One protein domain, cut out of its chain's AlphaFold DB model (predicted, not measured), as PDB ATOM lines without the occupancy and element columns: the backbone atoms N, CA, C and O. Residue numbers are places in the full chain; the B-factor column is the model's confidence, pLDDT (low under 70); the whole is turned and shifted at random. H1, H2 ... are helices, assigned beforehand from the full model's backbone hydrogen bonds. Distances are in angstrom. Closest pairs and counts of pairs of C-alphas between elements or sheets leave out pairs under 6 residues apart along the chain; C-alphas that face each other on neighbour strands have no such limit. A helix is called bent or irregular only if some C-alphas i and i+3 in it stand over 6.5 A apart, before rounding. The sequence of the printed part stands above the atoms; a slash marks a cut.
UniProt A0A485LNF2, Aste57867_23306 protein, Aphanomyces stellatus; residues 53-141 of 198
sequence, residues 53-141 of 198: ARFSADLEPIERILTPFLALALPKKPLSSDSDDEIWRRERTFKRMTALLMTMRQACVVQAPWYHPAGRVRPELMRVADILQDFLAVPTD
ATOM      1  N   ALA A  53     161.057 261.354 216.726       95.19
ATOM      2  CA  ALA A  53     162.012 261.485 217.824       95.19
ATOM      3  C   ALA A  53     162.849 262.768 217.721       95.19
ATOM      4  O   ALA A  53     162.960 263.493 218.702       95.19
ATOM      5  N   ARG A  54     163.331 263.109 216.520       93.75
ATOM      6  CA  ARG A  54     164.162 264.296 216.253       93.75
ATOM      7  C   ARG A  54     163.499 265.616 216.662       93.75
ATOM      8  O   ARG A  54     164.180 266.588 216.965       93.75
ATOM      9  N   PHE A  55     162.168 265.682 216.645       92.50
ATOM     10  CA  PHE A  55     161.425 266.888 217.028       92.50
ATOM     11  C   PHE A  55     160.967 266.890 218.493       92.50
ATOM     12  O   PHE A  55     160.292 267.825 218.921       92.50
ATOM     13  N   SER A  56     161.310 265.859 219.269       93.12
ATOM     14  CA  SER A  56     160.927 265.724 220.674       93.12
ATOM     15  C   SER A  56     162.177 265.573 221.538       93.12
ATOM     16  O   SER A  56     162.788 264.511 221.538       93.12
ATOM     17  N   ALA A  57     162.521 266.594 222.331       90.38
ATOM     18  CA  ALA A  57     163.707 266.561 223.201       90.38
ATOM     19  C   ALA A  57     163.722 265.345 224.148       90.38
ATOM     20  O   ALA A  57     164.766 264.746 224.385       90.38
ATOM     21  N   ASP A  58     162.546 264.924 224.620       91.88
ATOM     22  CA  ASP A  58     162.407 263.753 225.486       91.88
ATOM     23  C   ASP A  58     162.763 262.434 224.784       91.88
ATOM     24  O   ASP A  58     163.041 261.454 225.463       91.88
ATOM     25  N   LEU A  59     162.750 262.378 223.446       94.75
ATOM     26  CA  LEU A  59     163.005 261.173 222.646       94.75
ATOM     27  C   LEU A  59     164.408 261.148 222.014       94.75
ATOM     28  O   LEU A  59     164.679 260.276 221.187       94.75
ATOM     29  N   GLU A  60     165.316 262.027 222.443       93.75
ATOM     30  CA  GLU A  60     166.734 262.028 222.039       93.75
ATOM     31  C   GLU A  60     167.403 260.635 222.131       93.75
ATOM     32  O   GLU A  60     168.104 260.248 221.191       93.75
ATOM     33  N   PRO A  61     167.123 259.785 223.145       92.38
ATOM     34  CA  PRO A  61     167.655 258.422 223.171       92.38
ATOM     35  C   PRO A  61     167.223 257.556 221.978       92.38
ATOM     36  O   PRO A  61     168.018 256.749 221.489       92.38
ATOM     37  N   ILE A  62     165.983 257.722 221.501       94.94
ATOM     38  CA  ILE A  62     165.449 256.996 220.339       94.94
ATOM     39  C   ILE A  62     166.145 257.473 219.072       94.94
ATOM     40  O   ILE A  62     166.619 256.649 218.291       94.94
ATOM     41  N   GLU A  63     166.234 258.792 218.884       95.44
ATOM     42  CA  GLU A  63     166.941 259.393 217.751       95.44
ATOM     43  C   GLU A  63     168.364 258.835 217.669       95.44
ATOM     44  O   GLU A  63     168.741 258.226 216.667       95.44
ATOM     45  N   ARG A  64     169.110 258.923 218.774       93.19
ATOM     46  CA  ARG A  64     170.500 258.474 218.873       93.19
ATOM     47  C   ARG A  64     170.691 256.994 218.529       93.19
ATOM     48  O   ARG A  64     171.697 256.645 217.914       93.19
ATOM     49  N   ILE A  65     169.746 256.126 218.899       93.94
ATOM     50  CA  ILE A  65     169.777 254.695 218.545       93.94
ATOM     51  C   ILE A  65     169.535 254.479 217.048       93.94
ATOM     52  O   ILE A  65     170.180 253.622 216.441       93.94
ATOM     53  N   LEU A  66     168.599 255.220 216.454       95.56
ATOM     54  CA  LEU A  66     168.189 255.035 215.061       95.56
ATOM     55  C   LEU A  66     169.189 255.644 214.064       95.56
ATOM     56  O   LEU A  66     169.384 255.081 212.981       95.56
ATOM     57  N   THR A  67     169.857 256.743 214.430       94.88
ATOM     58  CA  THR A  67     170.758 257.512 213.554       94.88
ATOM     59  C   THR A  67     171.781 256.662 212.795       94.88
ATOM     60  O   THR A  67     171.856 256.794 211.572       94.88
ATOM     61  N   PRO A  68     172.555 255.752 213.421       92.62
ATOM     62  CA  PRO A  68     173.631 255.089 212.689       92.62
ATOM     63  C   PRO A  68     173.125 254.048 211.683       92.62
ATOM     64  O   PRO A  68     173.824 253.752 210.716       92.62
ATOM     65  N   PHE A  69     171.920 253.498 211.875       93.38
ATOM     66  CA  PHE A  69     171.297 252.629 210.876       93.38
ATOM     67  C   PHE A  69     170.750 253.430 209.699       93.38
ATOM     68  O   PHE A  69     170.970 253.041 208.557       93.38
ATOM     69  N   LEU A  70     170.103 254.566 209.967       95.44
ATOM     70  CA  LEU A  70     169.563 255.442 208.924       95.44
ATOM     71  C   LEU A  70     170.653 256.181 208.133       95.44
ATOM     72  O   LEU A  70     170.410 256.626 207.016       95.44
ATOM     73  N   ALA A  71     171.866 256.278 208.683       93.44
ATOM     74  CA  ALA A  71     173.042 256.759 207.964       93.44
ATOM     75  C   ALA A  71     173.572 255.751 206.923       93.44
ATOM     76  O   ALA A  71     174.368 256.126 206.058       93.44
ATOM     77  N   LEU A  72     173.169 254.474 206.982       90.56
ATOM     78  CA  LEU A  72     173.534 253.504 205.953       90.56
ATOM     79  C   LEU A  72     172.697 253.723 204.692       90.56
ATOM     80  O   LEU A  72     171.471 253.675 204.721       90.56
ATOM     81  N   ALA A  73     173.368 253.866 203.552       90.62
ATOM     82  CA  ALA A  73     172.686 253.888 202.268       90.62
ATOM     83  C   ALA A  73     172.051 252.520 201.969       90.62
ATOM     84  O   ALA A  73     172.732 251.490 201.978       90.62
ATOM     85  N   LEU A  74     170.753 252.518 201.649       90.69
ATOM     86  CA  LEU A  74     170.103 251.341 201.080       90.69
ATOM     87  C   LEU A  74     170.777 250.978 199.746       90.69
ATOM     88  O   LEU A  74     171.035 251.865 198.926       90.69
ATOM     89  N   PRO A  75     171.049 249.687 199.491       91.12
ATOM     90  CA  PRO A  75     171.600 249.276 198.212       91.12
ATOM     91  C   PRO A  75     170.593 249.542 197.086       91.12
ATOM     92  O   PRO A  75     169.384 249.637 197.308       91.12
ATOM     93  N   LYS A  76     171.088 249.623 195.848       89.38
ATOM     94  CA  LYS A  76     170.225 249.768 194.671       89.38
ATOM     95  C   LYS A  76     169.250 248.592 194.575       89.38
ATOM     96  O   LYS A  76     169.616 247.451 194.891       89.38
ATOM     97  N   LYS A  77     168.031 248.875 194.104       89.25
ATOM     98  CA  LYS A  77     166.999 247.866 193.827       89.25
ATOM     99  C   LYS A  77     167.593 246.752 192.948       89.25
ATOM    100  O   LYS A  77     168.283 247.090 191.990       89.25
ATOM    101  N   PRO A  78     167.371 245.466 193.275       85.25
ATOM    102  CA  PRO A  78     167.851 244.364 192.451       85.25
ATOM    103  C   PRO A  78     167.202 244.403 191.069       85.25
ATOM    104  O   PRO A  78     165.992 244.635 190.962       85.25
ATOM    105  N   LEU A  79     168.007 244.177 190.035       84.38
ATOM    106  CA  LEU A  79     167.561 244.022 188.652       84.38
ATOM    107  C   LEU A  79     167.839 242.592 188.188       84.38
ATOM    108  O   LEU A  79     168.751 241.931 188.673       84.38
ATOM    109  N   SER A  80     167.066 242.111 187.213       80.75
ATOM    110  CA  SER A  80     167.307 240.798 186.599       80.75
ATOM    111  C   SER A  80     168.631 240.727 185.832       80.75
ATOM    112  O   SER A  80     169.101 239.636 185.538       80.75
ATOM    113  N   SER A  81     169.202 241.882 185.486       86.31
ATOM    114  CA  SER A  81     170.477 242.037 184.786       86.31
ATOM    115  C   SER A  81     171.660 242.303 185.721       86.31
ATOM    116  O   SER A  81     172.725 242.665 185.229       86.31
ATOM    117  N   ASP A  82     171.468 242.217 187.041       85.62
ATOM    118  CA  ASP A  82     172.558 242.426 187.995       85.62
ATOM    119  C   ASP A  82     173.656 241.375 187.783       85.62
ATOM    120  O   ASP A  82     173.390 240.183 187.619       85.62
ATOM    121  N   SER A  83     174.902 241.829 187.830       88.38
ATOM    122  CA  SER A  83     176.078 240.962 187.864       88.38
ATOM    123  C   SER A  83     176.226 240.256 189.218       88.38
ATOM    124  O   SER A  83     175.756 240.746 190.251       88.38
ATOM    125  N   ASP A  84     176.963 239.142 189.242       86.69
ATOM    126  CA  ASP A  84     177.300 238.423 190.481       86.69
ATOM    127  C   ASP A  84     177.965 239.353 191.521       86.69
ATOM    128  O   ASP A  84     177.656 239.294 192.714       86.69
ATOM    129  N   ASP A  85     178.807 240.288 191.067       88.94
ATOM    130  CA  ASP A  85     179.458 241.291 191.917       88.94
ATOM    131  C   ASP A  85     178.457 242.256 192.572       88.94
ATOM    132  O   ASP A  85     178.618 242.642 193.735       88.94
ATOM    133  N   GLU A  86     177.416 242.673 191.850       88.75
ATOM    134  CA  GLU A  86     176.367 243.550 192.380       88.75
ATOM    135  C   GLU A  86     175.498 242.825 193.408       88.75
ATOM    136  O   GLU A  86     175.183 243.396 194.462       88.75
ATOM    137  N   ILE A  87     175.174 241.557 193.144       87.25
ATOM    138  CA  ILE A  87     174.459 240.685 194.082       87.25
ATOM    139  C   ILE A  87     175.277 240.535 195.370       87.25
ATOM    140  O   ILE A  87     174.759 240.800 196.460       87.25
ATOM    141  N   TRP A  88     176.569 240.218 195.257       86.75
ATOM    142  CA  TRP A  88     177.461 240.049 196.406       86.75
ATOM    143  C   TRP A  88     177.626 241.338 197.229       86.75
ATOM    144  O   TRP A  88     177.539 241.326 198.463       86.75
ATOM    145  N   ARG A  89     177.803 242.496 196.573       90.12
ATOM    146  CA  ARG A  89     177.879 243.803 197.261       90.12
ATOM    147  C   ARG A  89     176.591 244.127 198.018       90.12
ATOM    148  O   ARG A  89     176.644 244.682 199.126       90.12
ATOM    149  N   ARG A  90     175.438 243.786 197.440       92.00
ATOM    150  CA  ARG A  90     174.130 243.969 198.075       92.00
ATOM    151  C   ARG A  90     173.976 243.062 199.290       92.00
ATOM    152  O   ARG A  90     173.608 243.551 200.357       92.00
ATOM    153  N   GLU A  91     174.326 241.787 199.159       88.06
ATOM    154  CA  GLU A  91     174.308 240.831 200.269       88.06
ATOM    155  C   GLU A  91     175.196 241.306 201.427       88.06
ATOM    156  O   GLU A  91     174.747 241.355 202.576       88.06
ATOM    157  N   ARG A  92     176.423 241.760 201.137       88.88
ATOM    158  CA  ARG A  92     177.340 242.307 202.150       88.88
ATOM    159  C   ARG A  92     176.751 243.520 202.871       88.88
ATOM    160  O   ARG A  92     176.869 243.628 204.095       88.88
ATOM    161  N   THR A  93     176.101 244.417 202.130       90.81
ATOM    162  CA  THR A  93     175.406 245.582 202.702       90.81
ATOM    163  C   THR A  93     174.271 245.143 203.626       90.81
ATOM    164  O   THR A  93     174.210 245.590 204.772       90.81
ATOM    165  N   PHE A  94     173.417 244.213 203.191       90.94
ATOM    166  CA  PHE A  94     172.319 243.709 204.019       90.94
ATOM    167  C   PHE A  94     172.781 242.919 205.240       90.94
ATOM    168  O   PHE A  94     172.180 243.047 206.309       90.94
ATOM    169  N   LYS A  95     173.888 242.184 205.139       87.81
ATOM    170  CA  LYS A  95     174.527 241.542 206.290       87.81
ATOM    171  C   LYS A  95     174.969 242.577 207.329       87.81
ATOM    172  O   LYS A  95     174.684 242.415 208.515       87.81
ATOM    173  N   ARG A  96     175.601 243.677 206.892       88.44
ATOM    174  CA  ARG A  96     175.992 244.789 207.778       88.44
ATOM    175  C   ARG A  96     174.775 245.455 208.420       88.44
ATOM    176  O   ARG A  96     174.773 245.659 209.630       88.44
ATOM    177  N   MET A  97     173.739 245.751 207.635       93.25
ATOM    178  CA  MET A  97     172.481 246.307 208.144       93.25
ATOM    179  C   MET A  97     171.862 245.393 209.207       93.25
ATOM    180  O   MET A  97     171.524 245.856 210.289       93.25
ATOM    181  N   THR A  98     171.791 244.087 208.947       92.19
ATOM    182  CA  THR A  98     171.242 243.092 209.883       92.19
ATOM    183  C   THR A  98     172.025 243.039 211.198       92.19
ATOM    184  O   THR A  98     171.426 242.984 212.273       92.19
ATOM    185  N   ALA A  99     173.358 243.117 211.143       86.62
ATOM    186  CA  ALA A  99     174.193 243.185 212.343       86.62
ATOM    187  C   ALA A  99     173.938 244.461 213.171       86.62
ATOM    188  O   ALA A  99     173.916 244.409 214.405       86.62
ATOM    189  N   LEU A 100     173.697 245.601 212.512       89.75
ATOM    190  CA  LEU A 100     173.298 246.822 213.213       89.75
ATOM    191  C   LEU A 100     171.924 246.679 213.865       89.75
ATOM    192  O   LEU A 100     171.791 247.014 215.036       89.75
ATOM    193  N   LEU A 101     170.939 246.117 213.159       93.56
ATOM    194  CA  LEU A 101     169.592 245.895 213.699       93.56
ATOM    195  C   LEU A 101     169.616 245.018 214.960       93.56
ATOM    196  O   LEU A 101     168.941 245.336 215.937       93.56
ATOM    197  N   MET A 102     170.440 243.963 214.980       88.44
ATOM    198  CA  MET A 102     170.679 243.154 216.187       88.44
ATOM    199  C   MET A 102     171.175 244.003 217.355       88.44
ATOM    200  O   MET A 102     170.669 243.912 218.475       88.44
ATOM    201  N   THR A 103     172.174 244.838 217.081       86.62
ATOM    202  CA  THR A 103     172.816 245.665 218.101       86.62
ATOM    203  C   THR A 103     171.864 246.740 218.623       86.62
ATOM    204  O   THR A 103     171.783 246.956 219.831       86.62
ATOM    205  N   MET A 104     171.086 247.363 217.736       92.38
ATOM    206  CA  MET A 104     170.047 248.330 218.092       92.38
ATOM    207  C   MET A 104     168.958 247.699 218.953       92.38
ATOM    208  O   MET A 104     168.606 248.265 219.982       92.38
ATOM    209  N   ARG A 105     168.467 246.505 218.590       92.69
ATOM    210  CA  ARG A 105     167.476 245.779 219.401       92.69
ATOM    211  C   ARG A 105     168.003 245.559 220.815       92.69
ATOM    212  O   ARG A 105     167.305 245.854 221.781       92.69
ATOM    213  N   GLN A 106     169.242 245.080 220.938       87.25
ATOM    214  CA  GLN A 106     169.869 244.876 222.242       87.25
ATOM    215  C   GLN A 106     169.986 246.189 223.022       87.25
ATOM    216  O   GLN A 106     169.683 246.216 224.211       87.25
ATOM    217  N   ALA A 107     170.381 247.280 222.362       87.12
ATOM    218  CA  ALA A 107     170.453 248.594 222.987       87.12
ATOM    219  C   ALA A 107     169.094 249.048 223.528       87.12
ATOM    220  O   ALA A 107     169.025 249.491 224.670       87.12
ATOM    221  N   CYS A 108     168.014 248.880 222.759       92.00
ATOM    222  CA  CYS A 108     166.664 249.212 223.204       92.00
ATOM    223  C   CYS A 108     166.263 248.427 224.459       92.00
ATOM    224  O   CYS A 108     165.845 249.029 225.447       92.00
ATOM    225  N   VAL A 109     166.450 247.102 224.447       89.69
ATOM    226  CA  VAL A 109     166.093 246.223 225.574       89.69
ATOM    227  C   VAL A 109     166.929 246.533 226.817       89.69
ATOM    228  O   VAL A 109     166.391 246.600 227.919       89.69
ATOM    229  N   VAL A 110     168.235 246.762 226.653       86.19
ATOM    230  CA  VAL A 110     169.136 247.086 227.769       86.19
ATOM    231  C   VAL A 110     168.852 248.478 228.325       86.19
ATOM    232  O   VAL A 110     168.964 248.662 229.533       86.19
ATOM    233  N   GLN A 111     168.492 249.452 227.484       88.44
ATOM    234  CA  GLN A 111     168.253 250.832 227.912       88.44
ATOM    235  C   GLN A 111     166.860 251.048 228.520       88.44
ATOM    236  O   GLN A 111     166.708 251.892 229.400       88.44
ATOM    237  N   ALA A 112     165.846 250.284 228.109       90.81
ATOM    238  CA  ALA A 112     164.465 250.501 228.541       90.81
ATOM    239  C   ALA A 112     164.247 250.500 230.076       90.81
ATOM    240  O   ALA A 112     163.506 251.366 230.548       90.81
ATOM    241  N   PRO A 113     164.884 249.620 230.882       90.56
ATOM    242  CA  PRO A 113     164.739 249.624 232.342       90.56
ATOM    243  C   PRO A 113     165.257 250.886 233.041       90.56
ATOM    244  O   PRO A 113     164.811 251.186 234.145       90.56
ATOM    245  N   TRP A 114     166.174 251.629 232.416       89.81
ATOM    246  CA  TRP A 114     166.775 252.832 233.006       89.81
ATOM    247  C   TRP A 114     165.882 254.070 232.881       89.81
ATOM    248  O   TRP A 114     166.174 255.104 233.479       89.81
ATOM    249  N   TYR A 115     164.796 253.984 232.109       89.56
ATOM    250  CA  TYR A 115     163.835 255.068 231.942       89.56
ATOM    251  C   TYR A 115     162.589 254.843 232.797       89.56
ATOM    252  O   TYR A 115     162.106 253.722 232.974       89.56
ATOM    253  N   HIS A 116     162.035 255.947 233.299       87.12
ATOM    254  CA  HIS A 116     160.844 255.922 234.139       87.12
ATOM    255  C   HIS A 116     159.665 255.234 233.414       87.12
ATOM    256  O   HIS A 116     159.398 255.574 232.258       87.12
ATOM    257  N   PRO A 117     158.914 254.320 234.066       84.44
ATOM    258  CA  PRO A 117     157.814 253.586 233.431       84.44
ATOM    259  C   PRO A 117     156.708 254.475 232.852       84.44
ATOM    260  O   PRO A 117     156.150 254.150 231.813       84.44
ATOM    261  N   ALA A 118     156.415 255.603 233.507       86.50
ATOM    262  CA  ALA A 118     155.426 256.578 233.033       86.50
ATOM    263  C   ALA A 118     155.984 257.577 231.995       86.50
ATOM    264  O   ALA A 118     155.255 258.446 231.525       86.50
ATOM    265  N   GLY A 119     157.281 257.507 231.675       90.94
ATOM    266  CA  GLY A 119     157.902 258.362 230.664       90.94
ATOM    267  C   GLY A 119     157.637 257.854 229.246       90.94
ATOM    268  O   GLY A 119     157.396 256.669 229.035       90.94
ATOM    269  N   ARG A 120     157.743 258.741 228.250       93.50
ATOM    270  CA  ARG A 120     157.535 258.389 226.830       93.50
ATOM    271  C   ARG A 120     158.667 257.553 226.224       93.50
ATOM    272  O   ARG A 120     158.435 256.819 225.277       93.50
ATOM    273  N   VAL A 121     159.882 257.629 226.770       94.25
ATOM    274  CA  VAL A 121     161.065 256.963 226.189       94.25
ATOM    275  C   VAL A 121     160.974 255.448 226.265       94.25
ATOM    276  O   VAL A 121     161.210 254.768 225.273       94.25
ATOM    277  N   ARG A 122     160.625 254.906 227.436       93.88
ATOM    278  CA  ARG A 122     160.560 253.457 227.648       93.88
ATOM    279  C   ARG A 122     159.613 252.748 226.666       93.88
ATOM    280  O   ARG A 122     160.073 251.793 226.042       93.88
ATOM    281  N   PRO A 123     158.339 253.157 226.496       94.81
ATOM    282  CA  PRO A 123     157.452 252.499 225.542       94.81
ATOM    283  C   PRO A 123     157.932 252.651 224.095       94.81
ATOM    284  O   PRO A 123     157.800 251.700 223.332       94.81
ATOM    285  N   GLU A 124     158.553 253.773 223.714       95.50
ATOM    286  CA  GLU A 124     159.113 253.927 222.363       95.50
ATOM    287  C   GLU A 124     160.358 253.049 222.141       95.50
ATOM    288  O   GLU A 124     160.504 252.459 221.071       95.50
ATOM    289  N   LEU A 125     161.226 252.874 223.149       94.19
ATOM    290  CA  LEU A 125     162.347 251.924 223.081       94.19
ATOM    291  C   LEU A 125     161.839 250.494 222.893       94.19
ATOM    292  O   LEU A 125     162.357 249.771 222.044       94.19
ATOM    293  N   MET A 126     160.819 250.097 223.659       95.31
ATOM    294  CA  MET A 126     160.216 248.770 223.530       95.31
ATOM    295  C   MET A 126     159.536 248.597 222.174       95.31
ATOM    296  O   MET A 126     159.765 247.595 221.515       95.31
ATOM    297  N   ARG A 127     158.825 249.616 221.680       96.00
ATOM    298  CA  ARG A 127     158.236 249.605 220.336       96.00
ATOM    299  C   ARG A 127     159.285 249.400 219.243       96.00
ATOM    300  O   ARG A 127     159.054 248.630 218.312       96.00
ATOM    301  N   VAL A 128     160.429 250.083 219.327       96.62
ATOM    302  CA  VAL A 128     161.546 249.858 218.396       96.62
ATOM    303  C   VAL A 128     162.074 248.432 218.549       96.62
ATOM    304  O   VAL A 128     162.262 247.752 217.542       96.62
ATOM    305  N   ALA A 129     162.276 247.954 219.779       95.31
ATOM    306  CA  ALA A 129     162.725 246.588 220.032       95.31
ATOM    307  C   ALA A 129     161.775 245.544 219.426       95.31
ATOM    308  O   ALA A 129     162.268 244.601 218.813       95.31
ATOM    309  N   ASP A 130     160.460 245.745 219.521       95.12
ATOM    310  CA  ASP A 130     159.425 244.856 218.983       95.12
ATOM    311  C   ASP A 130     159.435 244.834 217.445       95.12
ATOM    312  O   ASP A 130     159.471 243.770 216.830       95.12
ATOM    313  N   ILE A 131     159.525 246.004 216.799       97.38
ATOM    314  CA  ILE A 131     159.676 246.094 215.332       97.38
ATOM    315  C   ILE A 131     160.919 245.324 214.868       97.38
ATOM    316  O   ILE A 131     160.892 244.594 213.871       97.38
ATOM    317  N   LEU A 132     162.030 245.487 215.590       95.94
ATOM    318  CA  LEU A 132     163.284 244.810 215.286       95.94
ATOM    319  C   LEU A 132     163.196 243.308 215.566       95.94
ATOM    320  O   LEU A 132     163.700 242.520 214.774       95.94
ATOM    321  N   GLN A 133     162.552 242.911 216.656       93.94
ATOM    322  CA  GLN A 133     162.286 241.529 217.039       93.94
ATOM    323  C   GLN A 133     161.527 240.785 215.933       93.94
ATOM    324  O   GLN A 133     161.998 239.740 215.470       93.94
ATOM    325  N   ASP A 134     160.424 241.363 215.456       95.56
ATOM    326  CA  ASP A 134     159.598 240.807 214.381       95.56
ATOM    327  C   ASP A 134     160.359 240.747 213.057       95.56
ATOM    328  O   ASP A 134     160.360 239.728 212.353       95.56
ATOM    329  N   PHE A 135     161.064 241.829 212.708       96.69
ATOM    330  CA  PHE A 135     161.870 241.839 211.498       96.69
ATOM    331  C   PHE A 135     162.957 240.767 211.563       96.69
ATOM    332  O   PHE A 135     163.134 240.019 210.610       96.69
ATOM    333  N   LEU A 136     163.670 240.647 212.671       94.25
ATOM    334  CA  LEU A 136     164.796 239.732 212.803       94.25
ATOM    335  C   LEU A 136     164.384 238.280 213.076       94.25
ATOM    336  O   LEU A 136     165.254 237.404 213.064       94.25
ATOM    337  N   ALA A 137     163.087 238.037 213.299       92.75
ATOM    338  CA  ALA A 137     162.519 236.734 213.628       92.75
ATOM    339  C   ALA A 137     163.310 236.030 214.746       92.75
ATOM    340  O   ALA A 137     163.618 234.842 214.647       92.75
ATOM    341  N   VAL A 138     163.712 236.785 215.778       86.38
ATOM    342  CA  VAL A 138     164.498 236.226 216.885       86.38
ATOM    343  C   VAL A 138     163.623 235.209 217.624       86.38
ATOM    344  O   VAL A 138     162.495 235.547 217.981       86.38
ATOM    345  N   PRO A 139     164.091 233.983 217.888       83.31
ATOM    346  CA  PRO A 139     163.301 233.010 218.631       83.31
ATOM    347  C   PRO A 139     162.951 233.522 220.037       83.31
ATOM    348  O   PRO A 139     163.828 233.711 220.879       83.31
ATOM    349  N   THR A 140     161.665 233.728 220.307       74.69
ATOM    350  CA  THR A 140     161.137 234.003 221.650       74.69
ATOM    351  C   THR A 140     160.876 232.684 222.361       74.69
ATOM    352  O   THR A 140     159.735 232.288 222.606       74.69
ATOM    353  N   ASP A 141     161.947 231.972 222.717       67.81
ATOM    354  CA  ASP A 141     161.806 230.969 223.768       67.81
ATOM    355  C   ASP A 141     161.433 231.721 225.045       67.81
ATOM    356  O   ASP A 141     162.260 232.407 225.648       67.81
TER     357      ASP A 141
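What this domain is: This is residues 53 to 141 of the 198 residues of the protein "Aste57867_23306 protein" of Aphanomyces stellatus (UniProt A0A485LNF2). What does the model look like? One long helix, H2, has two shorter helices, H1 and H3, packed on parts of its length, and the three centres make a triangle: a loose up-and-down bundle, each helix running against the one before it. The long link from H1 leads to the far end of H2, where residues 80 to 85 stick out. What is it made of, and how large is it? The printed part has 89 residues with three named helices in the order H1, H2, H3, and no named strand; the class is all helix. The whole is loose, with a radius of gyration of the C-alphas of 16.0 A, and its outline is flat, spanning 52 by 36 by 16 A.

Where its parts are: Where does the first helix lie? H1 holds residues 57 to 70, 19.0 A from first to last C-alpha, and C-alpha 57 is at (163.707, 266.561, 223.201). It is irregular: C-alphas 58 and 61 are 7.8 A apart. Where is the longest helix? H2 holds residues 84 to 114, 46.1 A long, from C-alpha 84 at (177.300, 238.423, 190.481). It is irregular, but only just: C-alphas 110 and 113 are 6.8 A apart. Where does the last helix end? H3 holds residues 121 to 136, 22.1 A long, and ends with C-alpha 136 at (164.796, 239.732, 212.803).

How they stand to each other: How does H1 stand to the others? Residues 65 to 69 of H1 alone touch H2, which meets them with residues 97 to 108 alone; the closest C-alphas, of Ile 65 and Met 104, are 6.4 A apart. H1 and H2 form a helical hairpin, opposite ways at a shallow tilt of 23 degrees. Residues 58 to 62 of H1 alone touch residues 121 to 125 of H3, the same way at a shallow tilt of 22 degrees, with the closest C-alphas, of Leu 59 and Val 121, 5.8 A apart. How do H2 and H3 stand? They touch with 25 pairs of C-alphas within 8 A, the closest those of Arg 105 and Ala 129 at 4.9 A. This helical hairpin runs opposite ways at a shallow tilt of 34 degrees, only just short of steep. What do the backbones show? In H3 every O i to N i+4 pair is within hydrogen-bond range; in H1 6 of 10 are, in H2 25 of 27.

The domain as a whole: How far does it reach? The two C-alphas farthest apart, of Ser 81 and Ala 118, are 52.6 A apart. Is there a cut, and which link is long? The printed part has no cut; the link from H1 to H2, 13 residues, is long, and that from H2 to H3, 6 residues, is short. How confident is the model? The mean pLDDT of the printed part is 90.6, and residue 141 alone is under 70.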